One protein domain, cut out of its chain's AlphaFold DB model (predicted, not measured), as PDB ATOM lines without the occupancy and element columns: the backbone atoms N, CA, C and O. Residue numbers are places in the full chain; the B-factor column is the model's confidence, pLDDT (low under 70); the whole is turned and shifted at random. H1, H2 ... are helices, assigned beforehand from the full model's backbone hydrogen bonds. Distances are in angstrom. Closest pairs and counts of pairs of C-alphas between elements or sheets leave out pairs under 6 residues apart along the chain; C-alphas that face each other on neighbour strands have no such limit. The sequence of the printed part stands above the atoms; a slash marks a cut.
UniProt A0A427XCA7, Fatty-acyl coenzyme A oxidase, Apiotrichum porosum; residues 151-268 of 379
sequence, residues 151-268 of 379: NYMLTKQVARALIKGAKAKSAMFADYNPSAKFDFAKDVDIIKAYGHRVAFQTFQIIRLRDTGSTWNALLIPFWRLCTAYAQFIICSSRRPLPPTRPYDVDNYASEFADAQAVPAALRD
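What this domain is: This is residues 151 to 268 of the 379 residues of the protein "Fatty-acyl coenzyme A oxidase" of Apiotrichum porosum (UniProt A0A427XCA7). H3 and H4 form a helical hairpin that H1 crosses near its turn; H2 and H6 lie beside H3, H5 near H6. The printed part has 118 residues with six named helices, H1 to H6. It is all helix and compact, radius of gyration of the C-alphas 14.1 A, spans 40 by 30 by 27 A.

How they stand to each other: H3, residues 187 to 210, and H4, residues 219 to 236, touch as a hairpin, opposite ways at a shallow tilt of 20 degrees; the closest C-alphas, Tyr 194 and Phe 232, are 5.3 A apart. H1, residues 151 to 167, touches both, about perpendicular at 88 and 74 degrees. H2, residues 171 to 174, only just touches H3, with 3 pairs of C-alphas within 8 A. H6, residues 253 to 258, is close but not clearly touching H3 and H5, residues 245 to 251. Every O i to N i+4 pair is within hydrogen-bond range in H3, H4 and H6; H1 has 9 of 13, H5 2 of 3.

Where its parts are: H3 runs 35.2 A, from C-alpha 187 at (37.772, -17.268, -53.306) to C-alpha 210 at (63.260, -20.824, -29.337).

The domain as a whole: The printed part has no cut; the H2 to H3 link is long. Residues 237 to 248 and 263 to 267 have pLDDT under 70.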
ATOM      1  N   ASN A 151      58.365 -40.094 -46.404       85.50
ATOM      2  CA  ASN A 151      57.451 -38.960 -46.420       85.50
ATOM      3  C   ASN A 151      57.583 -38.067 -45.181       85.50
ATOM      4  O   ASN A 151      57.549 -36.841 -45.337       85.50
ATOM      5  N   TYR A 152      57.800 -38.627 -43.985       84.19
ATOM      6  CA  TYR A 152      57.990 -37.838 -42.764       84.19
ATOM      7  C   TYR A 152      59.325 -37.094 -42.776       84.19
ATOM      8  O   TYR A 152      59.389 -35.925 -42.382       84.19
ATOM      9  N   MET A 153      60.390 -37.712 -43.287       84.75
ATOM     10  CA  MET A 153      61.704 -37.071 -43.388       84.75
ATOM     11  C   MET A 153      61.741 -35.935 -44.419       84.75
ATOM     12  O   MET A 153      62.405 -34.915 -44.189       84.75
ATOM     13  N   LEU A 154      61.000 -36.051 -45.525       83.44
ATOM     14  CA  LEU A 154      60.906 -34.999 -46.544       83.44
ATOM     15  C   LEU A 154      60.295 -33.702 -45.997       83.44
ATOM     16  O   LEU A 154      60.756 -32.608 -46.343       83.44
ATOM     17  N   THR A 155      59.332 -33.799 -45.075       84.56
ATOM     18  CA  THR A 155      58.672 -32.616 -44.488       84.56
ATOM     19  C   THR A 155      59.634 -31.697 -43.739       84.56
ATOM     20  O   THR A 155      59.455 -30.477 -43.729       84.56
ATOM     21  N   LYS A 156      60.732 -32.237 -43.196       87.38
ATOM     22  CA  LYS A 156      61.777 -31.451 -42.525       87.38
ATOM     23  C   LYS A 156      62.474 -30.479 -43.480       87.38
ATOM     24  O   LYS A 156      62.834 -29.371 -43.071       87.38
ATOM     25  N   GLN A 157      62.666 -30.861 -44.747       84.50
ATOM     26  CA  GLN A 157      63.282 -29.995 -45.764       84.50
ATOM     27  C   GLN A 157      62.380 -28.793 -46.063       84.50
ATOM     28  O   GLN A 157      62.846 -27.652 -46.104       84.50
ATOM     29  N   VAL A 158      61.078 -29.050 -46.183       84.75
ATOM     30  CA  VAL A 158      60.042 -28.037 -46.406       84.75
ATOM     31  C   VAL A 158      59.942 -27.101 -45.207       84.75
ATOM     32  O   VAL A 158      60.042 -25.885 -45.367       84.75
ATOM     33  N   ALA A 159      59.826 -27.648 -43.996       89.56
ATOM     34  CA  ALA A 159      59.685 -26.862 -42.779       89.56
ATOM     35  C   ALA A 159      60.884 -25.932 -42.547       89.56
ATOM     36  O   ALA A 159      60.707 -24.745 -42.277       89.56
ATOM     37  N   ARG A 160      62.118 -26.418 -42.746       89.12
ATOM     38  CA  ARG A 160      63.328 -25.575 -42.698       89.12
ATOM     39  C   ARG A 160      63.261 -24.420 -43.692       89.12
ATOM     40  O   ARG A 160      63.638 -23.292 -43.372       89.12
ATOM     41  N   ALA A 161      62.778 -24.702 -44.895       87.00
ATOM     42  CA  ALA A 161      62.675 -23.722 -45.955       87.00
ATOM     43  C   ALA A 161      61.573 -22.673 -45.709       87.00
ATOM     44  O   ALA A 161      61.721 -21.542 -46.181       87.00
ATOM     45  N   LEU A 162      60.509 -23.035 -44.983       89.38
ATOM     46  CA  LEU A 162      59.446 -22.135 -44.519       89.38
ATOM     47  C   LEU A 162      59.913 -21.277 -43.340       89.38
ATOM     48  O   LEU A 162      59.780 -20.061 -43.399       89.38
ATOM     49  N   ILE A 163      60.575 -21.868 -42.340       91.19
ATOM     50  CA  ILE A 163      61.172 -21.137 -41.208       91.19
ATOM     51  C   ILE A 163      62.170 -20.084 -41.706       91.19
ATOM     52  O   ILE A 163      62.163 -18.945 -41.243       91.19
ATOM     53  N   LYS A 164      63.020 -20.439 -42.683       90.69
ATOM     54  CA  LYS A 164      63.940 -19.481 -43.313       90.69
ATOM     55  C   LYS A 164      63.182 -18.344 -44.011       90.69
ATOM     56  O   LYS A 164      63.606 -17.199 -43.914       90.69
ATOM     57  N   GLY A 165      62.070 -18.651 -44.685       88.69
ATOM     58  CA  GLY A 165      61.208 -17.653 -45.327       88.69
ATOM     59  C   GLY A 165      60.535 -16.707 -44.329       88.69
ATOM     60  O   GLY A 165      60.506 -15.503 -44.565       88.69
ATOM     61  N   ALA A 166      60.077 -17.233 -43.191       89.75
ATOM     62  CA  ALA A 166      59.478 -16.445 -42.116       89.75
ATOM     63  C   ALA A 166      60.492 -15.490 -41.475       89.75
ATOM     64  O   ALA A 166      60.208 -14.306 -41.319       89.75
ATOM     65  N   LYS A 167      61.716 -15.964 -41.197       89.12
ATOM     66  CA  LYS A 167      62.809 -15.108 -40.697       89.12
ATOM     67  C   LYS A 167      63.210 -14.016 -41.692       89.12
ATOM     68  O   LYS A 167      63.548 -12.915 -41.281       89.12
ATOM     69  N   ALA A 168      63.148 -14.317 -42.989       90.06
ATOM     70  CA  ALA A 168      63.421 -13.363 -44.061       90.06
ATOM     71  C   ALA A 168      62.223 -12.456 -44.410       90.06
ATOM     72  O   ALA A 168      62.327 -11.684 -45.358       90.06
ATOM     73  N   LYS A 169      61.089 -12.563 -43.694       86.75
ATOM     74  CA  LYS A 169      59.841 -11.832 -43.970       86.75
ATOM     75  C   LYS A 169      59.414 -11.893 -45.447       86.75
ATOM     76  O   LYS A 169      59.043 -10.885 -46.037       86.75
ATOM     77  N   SER A 170      59.474 -13.076 -46.071       82.56
ATOM     78  CA  SER A 170      58.974 -13.238 -47.449       82.56
ATOM     79  C   SER A 170      57.477 -12.907 -47.535       82.56
ATOM     80  O   SER A 170      56.781 -13.141 -46.554       82.56
ATOM     81  N   ALA A 171      56.976 -12.474 -48.700       77.06
ATOM     82  CA  ALA A 171      55.610 -11.961 -48.926       77.06
ATOM     83  C   ALA A 171      54.488 -12.620 -48.085       77.06
ATOM     84  O   ALA A 171      53.815 -11.938 -47.323       77.06
ATOM     85  N   MET A 172      54.355 -13.954 -48.116       78.25
ATOM     86  CA  MET A 172      53.342 -14.699 -47.339       78.25
ATOM     87  C   MET A 172      53.400 -14.465 -45.814       78.25
ATOM     88  O   MET A 172      52.376 -14.530 -45.145       78.25
ATOM     89  N   PHE A 173      54.588 -14.228 -45.256       85.12
ATOM     90  CA  PHE A 173      54.789 -13.957 -43.829       85.12
ATOM     91  C   PHE A 173      54.809 -12.459 -43.505       85.12
ATOM     92  O   PHE A 173      54.633 -12.103 -42.345       85.12
ATOM     93  N   ALA A 174      55.044 -11.593 -44.497       82.75
ATOM     94  CA  ALA A 174      55.008 -10.142 -44.317       82.75
ATOM     95  C   ALA A 174      53.572  -9.643 -44.091       82.75
ATOM     96  O   ALA A 174      53.347  -8.807 -43.223       82.75
ATOM     97  N   ASP A 175      52.609 -10.234 -44.800       80.12
ATOM     98  CA  ASP A 175      51.187  -9.876 -44.729       80.12
ATOM     99  C   ASP A 175      50.443 -10.550 -43.557       80.12
ATOM    100  O   ASP A 175      49.217 -10.467 -43.444       80.12
ATOM    101  N   TYR A 176      51.156 -11.270 -42.686       84.06
ATOM    102  CA  TYR A 176      50.540 -12.033 -41.606       84.06
ATOM    103  C   TYR A 176      50.021 -11.119 -40.486       84.06
ATOM    104  O   TYR A 176      50.794 -10.457 -39.794       84.06
ATOM    105  N   ASN A 177      48.705 -11.154 -40.259       84.19
ATOM    106  CA  ASN A 177      48.039 -10.472 -39.152       84.19
ATOM    107  C   ASN A 177      47.272 -11.490 -38.280       84.19
ATOM    108  O   ASN A 177      46.344 -12.125 -38.786       84.19
ATOM    109  N   PRO A 178      47.591 -11.634 -36.978       81.06
ATOM    110  CA  PRO A 178      46.908 -12.562 -36.070       81.06
ATOM    111  C   PRO A 178      45.392 -12.354 -35.943       81.06
ATOM    112  O   PRO A 178      44.678 -13.311 -35.679       81.06
ATOM    113  N   SER A 179      44.891 -11.131 -36.143       81.75
ATOM    114  CA  SER A 179      43.467 -10.789 -35.986       81.75
ATOM    115  C   SER A 179      42.714 -10.684 -37.317       81.75
ATOM    116  O   SER A 179      41.638 -10.083 -37.379       81.75
ATOM    117  N   ALA A 180      43.277 -11.233 -38.395       82.31
ATOM    118  CA  ALA A 180      42.627 -11.250 -39.699       82.31
ATOM    119  C   ALA A 180      41.321 -12.059 -39.654       82.31
ATOM    120  O   ALA A 180      41.284 -13.186 -39.165       82.31
ATOM    121  N   LYS A 181      40.244 -11.484 -40.195       81.81
ATOM    122  CA  LYS A 181      38.972 -12.180 -40.413       81.81
ATOM    123  C   LYS A 181      38.847 -12.515 -41.892       81.81
ATOM    124  O   LYS A 181      39.114 -11.664 -42.738       81.81
ATOM    125  N   PHE A 182      38.414 -13.733 -42.186       81.56
ATOM    126  CA  PHE A 182      38.234 -14.219 -43.551       81.56
ATOM    127  C   PHE A 182      36.754 -14.443 -43.839       81.56
ATOM    128  O   PHE A 182      36.012 -14.864 -42.953       81.56
ATOM    129  N   ASP A 183      36.341 -14.175 -45.075       77.94
ATOM    130  CA  ASP A 183      34.996 -14.456 -45.572       77.94
ATOM    131  C   ASP A 183      35.061 -15.534 -46.659       77.94
ATOM    132  O   ASP A 183      35.649 -15.343 -47.720       77.94
ATOM    133  N   PHE A 184      34.454 -16.695 -46.407       75.25
ATOM    134  CA  PHE A 184      34.537 -17.838 -47.325       75.25
ATOM    135  C   PHE A 184      33.559 -17.733 -48.501       75.25
ATOM    136  O   PHE A 184      33.533 -18.621 -49.355       75.25
ATOM    137  N   ALA A 185      32.791 -16.642 -48.597       73.25
ATOM    138  CA  ALA A 185      32.073 -16.303 -49.820       73.25
ATOM    139  C   ALA A 185      33.031 -15.936 -50.969       73.25
ATOM    140  O   ALA A 185      32.691 -16.126 -52.138       73.25
ATOM    141  N   LYS A 186      34.235 -15.432 -50.654       76.88
ATOM    142  CA  LYS A 186      35.217 -14.967 -51.638       76.88
ATOM    143  C   LYS A 186      36.385 -15.938 -51.758       76.88
ATOM    144  O   LYS A 186      37.102 -16.209 -50.797       76.88
ATOM    145  N   ASP A 187      36.659 -16.366 -52.986       75.44
ATOM    146  CA  ASP A 187      37.772 -17.268 -53.306       75.44
ATOM    147  C   ASP A 187      39.142 -16.717 -52.868       75.44
ATOM    148  O   ASP A 187      40.017 -17.459 -52.422       75.44
ATOM    149  N   VAL A 188      39.327 -15.397 -52.935       81.19
ATOM    150  CA  VAL A 188      40.576 -14.738 -52.521       81.19
ATOM    151  C   VAL A 188      40.810 -14.868 -51.015       81.19
ATOM    152  O   VAL A 188      41.939 -15.110 -50.586       81.19
ATOM    153  N   ASP A 189      39.758 -14.730 -50.212       82.38
ATOM    154  CA  ASP A 189      39.864 -14.765 -48.753       82.38
ATOM    155  C   ASP A 189      40.060 -16.194 -48.240       82.38
ATOM    156  O   ASP A 189      40.742 -16.394 -47.239       82.38
ATOM    157  N   ILE A 190      39.586 -17.197 -48.985       79.69
ATOM    158  CA  ILE A 190      39.908 -18.605 -48.735       79.69
ATOM    159  C   ILE A 190      41.408 -18.847 -48.914       79.69
ATOM    160  O   ILE A 190      42.058 -19.369 -48.013       79.69
ATOM    161  N   ILE A 191      41.997 -18.426 -50.038       81.62
ATOM    162  CA  ILE A 191      43.442 -18.601 -50.272       81.62
ATOM    163  C   ILE A 191      44.249 -17.914 -49.160       81.62
ATOM    164  O   ILE A 191      45.212 -18.489 -48.645       81.62
ATOM    165  N   LYS A 192      43.822 -16.718 -48.736       85.75
ATOM    166  CA  LYS A 192      44.432 -16.011 -47.605       85.75
ATOM    167  C   LYS A 192      44.265 -16.759 -46.280       85.75
ATOM    168  O   LYS A 192      45.229 -16.805 -45.526       85.75
ATOM    169  N   ALA A 193      43.121 -17.389 -46.012       86.12
ATOM    170  CA  ALA A 193      42.905 -18.191 -44.806       86.12
ATOM    171  C   ALA A 193      43.852 -19.404 -44.739       86.12
ATOM    172  O   ALA A 193      44.458 -19.670 -43.700       86.12
ATOM    173  N   TYR A 194      44.058 -20.107 -45.860       85.81
ATOM    174  CA  TYR A 194      45.034 -21.203 -45.931       85.81
ATOM    175  C   TYR A 194      46.474 -20.697 -45.755       85.81
ATOM    176  O   TYR A 194      47.258 -21.328 -45.044       85.81
ATOM    177  N   GLY A 195      46.819 -19.550 -46.349       87.94
ATOM    178  CA  GLY A 195      48.125 -18.908 -46.152       87.94
ATOM    179  C   GLY A 195      48.348 -18.459 -44.705       87.94
ATOM    180  O   GLY A 195      49.430 -18.654 -44.151       87.94
ATOM    181  N   HIS A 196      47.303 -17.939 -44.058       89.50
ATOM    182  CA  HIS A 196      47.311 -17.531 -42.654       89.50
ATOM    183  C   HIS A 196      47.542 -18.716 -41.717       89.50
ATOM    184  O   HIS A 196      48.415 -18.636 -40.853       89.50
ATOM    185  N   ARG A 197      46.882 -19.858 -41.962       89.19
ATOM    186  CA  ARG A 197      47.133 -21.108 -41.226       89.19
ATOM    187  C   ARG A 197      48.602 -21.542 -41.317       89.19
ATOM    188  O   ARG A 197      49.209 -21.874 -40.300       89.19
ATOM    189  N   VAL A 198      49.190 -21.511 -42.516       90.69
ATOM    190  CA  VAL A 198      50.610 -21.861 -42.731       90.69
ATOM    191  C   VAL A 198      51.530 -20.907 -41.972       90.69
ATOM    192  O   VAL A 198      52.487 -21.344 -41.324       90.69
ATOM    193  N   ALA A 199      51.248 -19.605 -42.030       91.75
ATOM    194  CA  ALA A 199      52.015 -18.594 -41.316       91.75
ATOM    195  C   ALA A 199      51.930 -18.793 -39.794       91.75
ATOM    196  O   ALA A 199      52.973 -18.887 -39.143       91.75
ATOM    197  N   PHE A 200      50.723 -18.970 -39.244       92.12
ATOM    198  CA  PHE A 200      50.493 -19.247 -37.826       92.12
ATOM    199  C   PHE A 200      51.300 -20.462 -37.349       92.12
ATOM    200  O   PHE A 200      52.097 -20.347 -36.417       92.12
ATOM    201  N   GLN A 201      51.180 -21.606 -38.030       92.31
ATOM    202  CA  GLN A 201      51.919 -22.824 -37.675       92.31
ATOM    203  C   GLN A 201      53.439 -22.641 -37.776       92.31
ATOM    204  O   GLN A 201      54.183 -23.142 -36.932       92.31
ATOM    205  N   THR A 202      53.916 -21.888 -38.772       93.06
ATOM    206  CA  THR A 202      55.348 -21.591 -38.913       93.06
ATOM    207  C   THR A 202      55.863 -20.781 -37.722       93.06
ATOM    208  O   THR A 202      56.916 -21.109 -37.174       93.06
ATOM    209  N   PHE A 203      55.121 -19.763 -37.274       92.44
ATOM    210  CA  PHE A 203      55.495 -18.967 -36.101       92.44
ATOM    211  C   PHE A 203      55.431 -19.769 -34.797       92.44
ATOM    212  O   PHE A 203      56.330 -19.634 -33.966       92.44
ATOM    213  N   GLN A 204      54.446 -20.660 -34.635       91.75
ATOM    214  CA  GLN A 204      54.390 -21.574 -33.486       91.75
ATOM    215  C   GLN A 204      55.625 -22.480 -33.425       91.75
ATOM    216  O   GLN A 204      56.244 -22.634 -32.375       91.75
ATOM    217  N   ILE A 205      56.045 -23.028 -34.564       93.31
ATOM    218  CA  ILE A 205      57.239 -23.873 -34.652       93.31
ATOM    219  C   ILE A 205      58.519 -23.085 -34.349       93.31
ATOM    220  O   ILE A 205      59.414 -23.610 -33.687       93.31
ATOM    221  N   ILE A 206      58.615 -21.829 -34.796       92.75
ATOM    222  CA  ILE A 206      59.736 -20.947 -34.439       92.75
ATOM    223  C   ILE A 206      59.771 -20.731 -32.924       92.75
ATOM    224  O   ILE A 206      60.823 -20.925 -32.319       92.75
ATOM    225  N   ARG A 207      58.624 -20.445 -32.299       92.50
ATOM    226  CA  ARG A 207      58.515 -20.289 -30.844       92.50
ATOM    227  C   ARG A 207      58.937 -21.557 -30.100       92.50
ATOM    228  O   ARG A 207      59.740 -21.476 -29.179       92.50
ATOM    229  N   LEU A 208      58.469 -22.731 -30.529       92.31
ATOM    230  CA  LEU A 208      58.879 -24.017 -29.946       92.31
ATOM    231  C   LEU A 208      60.389 -24.258 -30.090       92.31
ATOM    232  O   LEU A 208      61.043 -24.763 -29.174       92.31
ATOM    233  N   ARG A 209      60.974 -23.861 -31.221       91.12
ATOM    234  CA  ARG A 209      62.421 -23.934 -31.422       91.12
ATOM    235  C   ARG A 209      63.166 -22.992 -30.476       91.12
ATOM    236  O   ARG A 209      64.225 -23.366 -29.979       91.12
ATOM    237  N   ASP A 210      62.637 -21.801 -30.230       91.38
ATOM    238  CA  ASP A 210      63.260 -20.824 -29.337       91.38
ATOM    239  C   ASP A 210      63.135 -21.231 -27.857       91.38
ATOM    240  O   ASP A 210      64.017 -20.913 -27.068       91.38
ATOM    241  N   THR A 211      62.141 -22.057 -27.499       92.12
ATOM    242  CA  THR A 211      62.075 -22.732 -26.184       92.12
ATOM    243  C   THR A 211      63.082 -23.883 -26.005       92.12
ATOM    244  O   THR A 211      63.100 -24.517 -24.956       92.12
ATOM    245  N   GLY A 212      63.924 -24.172 -27.006       91.06
ATOM    246  CA  GLY A 212      64.982 -25.189 -26.922       91.06
ATOM    247  C   GLY A 212      64.615 -26.574 -27.469       91.06
ATOM    248  O   GLY A 212      65.398 -27.513 -27.328       91.06
ATOM    249  N   SER A 213      63.462 -26.732 -28.131       91.31
ATOM    250  CA  SER A 213      63.066 -28.021 -28.719       91.31
ATOM    251  C   SER A 213      64.024 -28.473 -29.830       91.31
ATOM    252  O   SER A 213      64.412 -27.693 -30.705       91.31
ATOM    253  N   THR A 214      64.372 -29.763 -29.847       90.88
ATOM    254  CA  THR A 214      65.240 -30.334 -30.889       90.88
ATOM    255  C   THR A 214      64.506 -30.508 -32.225       90.88
ATOM    256  O   THR A 214      63.287 -30.658 -32.288       90.88
ATOM    257  N   TRP A 215      65.255 -30.566 -33.334       86.25
ATOM    258  CA  TRP A 215      64.680 -30.785 -34.670       86.25
ATOM    259  C   TRP A 215      63.914 -32.105 -34.813       86.25
ATOM    260  O   TRP A 215      63.054 -32.201 -35.681       86.25
ATOM    261  N   ASN A 216      64.256 -33.122 -34.024       87.50
ATOM    262  CA  ASN A 216      63.586 -34.418 -34.095       87.50
ATOM    263  C   ASN A 216      62.290 -34.415 -33.271       87.50
ATOM    264  O   ASN A 216      61.304 -35.002 -33.702       87.50
ATOM    265  N   ALA A 217      62.242 -33.666 -32.163       88.81
ATOM    266  CA  ALA A 217      61.006 -33.447 -31.407       88.81
ATOM    267  C   ALA A 217      59.938 -32.690 -32.225       88.81
ATOM    268  O   ALA A 217      58.742 -32.849 -31.999       88.81
ATOM    269  N   LEU A 218      60.361 -31.900 -33.218       90.69
ATOM    270  CA  LEU A 218      59.479 -31.104 -34.077       90.69
ATOM    271  C   LEU A 218      58.996 -31.830 -35.346       90.69
ATOM    272  O   LEU A 218      58.312 -31.214 -36.163       90.69
ATOM    273  N   LEU A 219      59.297 -33.123 -35.526       88.88
ATOM    274  CA  LEU A 219      58.878 -33.875 -36.720       88.88
ATOM    275  C   LEU A 219      57.353 -33.892 -36.906       88.88
ATOM    276  O   LEU A 219      56.874 -33.718 -38.025       88.88
ATOM    277  N   ILE A 220      56.588 -34.024 -35.820       90.06
ATOM    278  CA  ILE A 220      55.118 -34.020 -35.871       90.06
ATOM    279  C   ILE A 220      54.583 -32.637 -36.311       90.06
ATOM    280  O   ILE A 220      53.823 -32.578 -37.281       90.06
ATOM    281  N   PRO A 221      54.991 -31.507 -35.691       90.56
ATOM    282  CA  PRO A 221      54.666 -30.176 -36.204       90.56
ATOM    283  C   PRO A 221      55.102 -29.932 -37.655       90.56
ATOM    284  O   PRO A 221      54.377 -29.279 -38.399       90.56
ATOM    285  N   PHE A 222      56.255 -30.457 -38.083       91.19
ATOM    286  CA  PHE A 222      56.707 -30.321 -39.473       91.19
ATOM    287  C   PHE A 222      55.796 -31.044 -40.455       91.19
ATOM    288  O   PHE A 222      55.513 -30.490 -41.516       91.19
ATOM    289  N   TRP A 223      55.304 -32.230 -40.096       89.38
ATOM    290  CA  TRP A 223      54.322 -32.949 -40.902       89.38
ATOM    291  C   TRP A 223      53.038 -32.133 -41.094       89.38
ATOM    292  O   TRP A 223      52.585 -31.943 -42.226       89.38
ATOM    293  N   ARG A 224      52.495 -31.580 -40.000       89.62
ATOM    294  CA  ARG A 224      51.295 -30.726 -40.034       89.62
ATOM    295  C   ARG A 224      51.517 -29.461 -40.860       89.62
ATOM    296  O   ARG A 224      50.744 -29.191 -41.771       89.62
ATOM    297  N   LEU A 225      52.629 -28.756 -40.637       90.50
ATOM    298  CA  LEU A 225      52.991 -27.565 -41.413       90.50
ATOM    299  C   LEU A 225      53.141 -27.876 -42.910       90.50
ATOM    300  O   LEU A 225      52.680 -27.114 -43.758       90.50
ATOM    301  N   CYS A 226      53.798 -28.986 -43.250       87.69
ATOM    302  CA  CYS A 226      53.998 -29.400 -44.635       87.69
ATOM    303  C   CYS A 226      52.666 -29.740 -45.312       87.69
ATOM    304  O   CYS A 226      52.435 -29.316 -46.442       87.69
ATOM    305  N   THR A 227      51.773 -30.434 -44.605       83.75
ATOM    306  CA  THR A 227      50.404 -30.720 -45.055       83.75
ATOM    307  C   THR A 227      49.620 -29.428 -45.270       83.75
ATOM    308  O   THR A 227      49.003 -29.231 -46.319       83.75
ATOM    309  N   ALA A 228      49.712 -28.493 -44.323       86.50
ATOM    310  CA  ALA A 228      49.024 -27.221 -44.421       86.50
ATOM    311  C   ALA A 228      49.508 -26.382 -45.611       86.50
ATOM    312  O   ALA A 228      48.703 -25.745 -46.300       86.50
ATOM    313  N   TYR A 229      50.818 -26.414 -45.865       85.88
ATOM    314  CA  TYR A 229      51.456 -25.746 -46.990       85.88
ATOM    315  C   TYR A 229      51.133 -26.417 -48.331       85.88
ATOM    316  O   TYR A 229      50.916 -25.713 -49.316       85.88
ATOM    317  N   ALA A 230      51.018 -27.748 -48.371       79.75
ATOM    318  CA  ALA A 230      50.560 -28.484 -49.550       79.75
ATOM    319  C   ALA A 230      49.174 -28.013 -49.992       79.75
ATOM    320  O   ALA A 230      48.974 -27.645 -51.147       79.75
ATOM    321  N   GLN A 231      48.240 -27.948 -49.044       79.38
ATOM    322  CA  GLN A 231      46.879 -27.490 -49.297       79.38
ATOM    323  C   GLN A 231      46.846 -26.025 -49.745       79.38
ATOM    324  O   GLN A 231      46.136 -25.692 -50.689       79.38
ATOM    325  N   PHE A 232      47.666 -25.154 -49.144       81.69
ATOM    326  CA  PHE A 232      47.800 -23.770 -49.603       81.69
ATOM    327  C   PHE A 232      48.280 -23.687 -51.059       81.69
ATOM    328  O   PHE A 232      47.688 -22.953 -51.850       81.69
ATOM    329  N   ILE A 233      49.302 -24.466 -51.440       77.00
ATOM    330  CA  ILE A 233      49.785 -24.517 -52.828       77.00
ATOM    331  C   ILE A 233      48.658 -24.965 -53.766       77.00
ATOM    332  O   ILE A 233      48.419 -24.300 -54.774       77.00
ATOM    333  N   ILE A 234      47.932 -26.032 -53.412       73.00
ATOM    334  CA  ILE A 234      46.811 -26.567 -54.201       73.00
ATOM    335  C   ILE A 234      45.695 -25.522 -54.371       73.00
ATOM    336  O   ILE A 234      45.150 -25.386 -55.464       73.00
ATOM    337  N   CYS A 235      45.369 -24.755 -53.328       73.38
ATOM    338  CA  CYS A 235      44.385 -23.673 -53.414       73.38
ATOM    339  C   CYS A 235      44.900 -22.472 -54.222       73.38
ATOM    340  O   CYS A 235      44.131 -21.827 -54.926       73.38
ATOM    341  N   SER A 236      46.194 -22.158 -54.139       73.38
ATOM    342  CA  SER A 236      46.780 -20.997 -54.820       73.38
ATOM    343  C   SER A 236      46.983 -21.191 -56.329       73.38
ATOM    344  O   SER A 236      47.067 -20.207 -57.060       73.38
ATOM    345  N   SER A 237      47.067 -22.438 -56.807       61.19
ATOM    346  CA  SER A 237      47.521 -22.751 -58.168       61.19
ATOM    347  C   SER A 237      46.465 -22.590 -59.268       61.19
ATOM    348  O   SER A 237      46.835 -22.556 -60.442       61.19
ATOM    349  N   ARG A 238      45.162 -22.476 -58.955       54.72
ATOM    350  CA  ARG A 238      44.103 -22.411 -59.983       54.72
ATOM    351  C   ARG A 238      42.904 -21.543 -59.601       54.72
ATOM    352  O   ARG A 238      42.401 -21.599 -58.484       54.72
ATOM    353  N   ARG A 239      42.395 -20.812 -60.600       51.28
ATOM    354  CA  ARG A 239      41.042 -20.237 -60.640       51.28
ATOM    355  C   ARG A 239      40.269 -20.937 -61.766       51.28
ATOM    356  O   ARG A 239      40.819 -21.009 -62.866       51.28
ATOM    357  N   PRO A 240      39.043 -21.441 -61.542       52.84
ATOM    358  CA  PRO A 240      38.252 -21.402 -60.304       52.84
ATOM    359  C   PRO A 240      38.711 -22.420 -59.241       52.84
ATOM    360  O   PRO A 240      39.241 -23.484 -59.570       52.84
ATOM    361  N   LEU A 241      38.504 -22.079 -57.962       55.28
ATOM    362  CA  LEU A 241      38.794 -22.965 -56.829       55.28
ATOM    363  C   LEU A 241      37.907 -24.219 -56.876       55.28
ATOM    364  O   LEU A 241      36.758 -24.157 -57.318       55.28
ATOM    365  N   PRO A 242      38.397 -25.370 -56.393       55.66
ATOM    366  CA  PRO A 242      37.602 -26.584 -56.401       55.66
ATOM    367  C   PRO A 242      36.410 -26.501 -55.448       55.66
ATOM    368  O   PRO A 242      36.528 -25.908 -54.380       55.66
ATOM    369  N   PRO A 243      35.280 -27.159 -55.755       52.44
ATOM    370  CA  PRO A 243      34.098 -27.145 -54.895       52.44
ATOM    371  C   PRO A 243      34.310 -27.843 -53.540       52.44
ATOM    372  O   PRO A 243      33.478 -27.691 -52.658       52.44
ATOM    373  N   THR A 244      35.418 -28.558 -53.321       55.88
ATOM    374  CA  THR A 244      35.706 -29.384 -52.129       55.88
ATOM    375  C   THR A 244      36.095 -28.598 -50.862       55.88
ATOM    376  O   THR A 244      36.487 -29.203 -49.869       55.88
ATOM    377  N   ARG A 245      35.970 -27.262 -50.870       62.00
ATOM    378  CA  ARG A 245      36.445 -26.324 -49.823       62.00
ATOM    379  C   ARG A 245      36.020 -26.686 -48.391       62.00
ATOM    380  O   ARG A 245      36.867 -26.631 -47.507       62.00
ATOM    381  N   PRO A 246      34.756 -27.064 -48.117       61.16
ATOM    382  CA  PRO A 246      34.333 -27.314 -46.739       61.16
ATOM    383  C   PRO A 246      34.899 -28.606 -46.139       61.16
ATOM    384  O   PRO A 246      34.932 -28.729 -44.921       61.16
ATOM    385  N   TYR A 247      35.363 -29.551 -46.965       68.50
ATOM    386  CA  TYR A 247      35.860 -30.848 -46.499       68.50
ATOM    387  C   TYR A 247      37.224 -30.746 -45.803       68.50
ATOM    388  O   TYR A 247      37.404 -31.284 -44.714       68.50
ATOM    389  N   ASP A 248      38.163 -29.991 -46.377       69.31
ATOM    390  CA  ASP A 248      39.470 -29.733 -45.751       69.31
ATOM    391  C   ASP A 248      39.338 -28.968 -44.441       69.31
ATOM    392  O   ASP A 248      40.021 -29.249 -43.458       69.31
ATOM    393  N   VAL A 249      38.439 -27.989 -44.435       73.88
ATOM    394  CA  VAL A 249      38.170 -27.162 -43.262       73.88
ATOM    395  C   VAL A 249      37.550 -28.005 -42.152       73.88
ATOM    396  O   VAL A 249      37.792 -27.719 -40.987       73.88
ATOM    397  N   ASP A 250      36.788 -29.050 -42.484       76.31
ATOM    398  CA  ASP A 250      36.218 -29.962 -41.493       76.31
ATOM    399  C   ASP A 250      37.250 -30.963 -40.953       76.31
ATOM    400  O   ASP A 250      37.392 -31.095 -39.740       76.31
ATOM    401  N   ASN A 251      38.048 -31.586 -41.830       78.12
ATOM    402  CA  ASN A 251      39.105 -32.523 -41.423       78.12
ATOM    403  C   ASN A 251      40.196 -31.862 -40.566       78.12
ATOM    404  O   ASN A 251      40.719 -32.482 -39.641       78.12
ATOM    405  N   TYR A 252      40.540 -30.604 -40.864       80.81
ATOM    406  CA  TYR A 252      41.582 -29.841 -40.167       80.81
ATOM    407  C   TYR A 252      41.001 -28.692 -39.330       80.81
ATOM    408  O   TYR A 252      41.675 -27.684 -39.100       80.81
ATOM    409  N   ALA A 253      39.754 -28.828 -38.866       82.00
ATOM    410  CA  ALA A 253      39.022 -27.766 -38.175       82.00
ATOM    411  C   ALA A 253      39.764 -27.205 -36.954       82.00
ATOM    412  O   ALA A 253      39.721 -25.998 -36.725       82.00
ATOM    413  N   SER A 254      40.472 -28.052 -36.200       84.12
ATOM    414  CA  SER A 254      41.279 -27.630 -35.049       84.12
ATOM    415  C   SER A 254      42.398 -26.671 -35.449       84.12
ATOM    416  O   SER A 254      42.539 -25.613 -34.850       84.12
ATOM    417  N   GLU A 255      43.137 -26.972 -36.518       86.50
ATOM    418  CA  GLU A 255      44.245 -26.131 -36.979       86.50
ATOM    419  C   GLU A 255      43.760 -24.776 -37.505       86.50
ATOM    420  O   GLU A 255      44.405 -23.748 -37.289       86.50
ATOM    421  N   PHE A 256      42.614 -24.759 -38.192       85.44
ATOM    422  CA  PHE A 256      41.992 -23.510 -38.625       85.44
ATOM    423  C   PHE A 256      41.401 -22.718 -37.450       85.44
ATOM    424  O   PHE A 256      41.418 -21.485 -37.488       85.44
ATOM    425  N   ALA A 257      40.883 -23.393 -36.421       84.75
ATOM    426  CA  ALA A 257      40.371 -22.758 -35.212       84.75
ATOM    427  C   ALA A 257      41.500 -22.127 -34.383       84.75
ATOM    428  O   ALA A 257      41.369 -20.970 -33.984       84.75
ATOM    429  N   ASP A 258      42.623 -22.829 -34.212       85.88
ATOM    430  CA  ASP A 258      43.818 -22.331 -33.518       85.88
ATOM    431  C   ASP A 258      44.394 -21.090 -34.211       85.88
ATOM    432  O   ASP A 258      44.746 -20.108 -33.559       85.88
ATOM    433  N   ALA A 259      44.432 -21.107 -35.547       85.06
ATOM    434  CA  ALA A 259      44.837 -19.960 -36.353       85.06
ATOM    435  C   ALA A 259      43.771 -18.847 -36.407       85.06
ATOM    436  O   ALA A 259      44.013 -17.812 -37.015       85.06
ATOM    437  N   GLN A 260      42.584 -19.044 -35.821       83.31
ATOM    438  CA  GLN A 260      41.430 -18.139 -35.933       83.31
ATOM    439  C   GLN A 260      41.037 -17.809 -37.388       83.31
ATOM    440  O   GLN A 260      40.408 -16.789 -37.663       83.31
ATOM    441  N   ALA A 261      41.359 -18.706 -38.321       78.19
ATOM    442  CA  ALA A 261      41.170 -18.514 -39.755       78.19
ATOM    443  C   ALA A 261      39.775 -18.955 -40.255       78.19
ATOM    444  O   ALA A 261      39.468 -18.802 -41.437       78.19
ATOM    445  N   VAL A 262      38.919 -19.499 -39.375       72.62
ATOM    446  CA  VAL A 262      37.552 -19.937 -39.720       72.62
ATOM    447  C   VAL A 262      36.553 -18.767 -39.644       72.62
ATOM    448  O   VAL A 262      36.441 -18.123 -38.590       72.62
ATOM    449  N   PRO A 263      35.757 -18.514 -40.703       68.94
ATOM    450  CA  PRO A 263      34.690 -17.518 -40.688       68.94
ATOM    451  C   PRO A 263      33.615 -17.902 -39.675       68.94
ATOM    452  O   PRO A 263      33.312 -19.082 -39.503       68.94
ATOM    453  N   ALA A 264      32.975 -16.906 -39.056       66.19
ATOM    454  CA  ALA A 264      31.938 -17.121 -38.042       66.19
ATOM    455  C   ALA A 264      30.839 -18.109 -38.489       66.19
ATOM    456  O   ALA A 264      30.424 -18.948 -37.698       66.19
ATOM    457  N   ALA A 265      30.450 -18.078 -39.769       63.25
ATOM    458  CA  ALA A 265      29.397 -18.924 -40.337       63.25
ATOM    459  C   ALA A 265      29.737 -20.430 -40.425       63.25
ATOM    460  O   ALA A 265      28.833 -21.260 -40.475       63.25
ATOM    461  N   LEU A 266      31.025 -20.797 -40.453       66.75
ATOM    462  CA  LEU A 266      31.491 -22.192 -40.544       66.75
ATOM    463  C   LEU A 266      32.206 -22.652 -39.266       66.75
ATOM    464  O   LEU A 266      32.879 -23.684 -39.281       66.75
ATOM    465  N   ARG A 267      32.079 -21.903 -38.161       69.06
ATOM    466  CA  ARG A 267      32.643 -22.299 -36.860       69.06
ATOM    467  C   ARG A 267      31.993 -23.571 -36.331       69.06
ATOM    468  O   ARG A 267      32.697 -24.449 -35.831       69.06
ATOM    469  N   ASP A 268      30.693 -23.715 -36.545       78.31
ATOM    470  CA  ASP A 268      29.943 -24.881 -36.099       78.31
ATOM    471  C   ASP A 268      30.174 -26.074 -37.032       78.31
ATOM    472  O   ASP A 268      30.041 -25.971 -38.256       78.31
TER     473      ASP A 268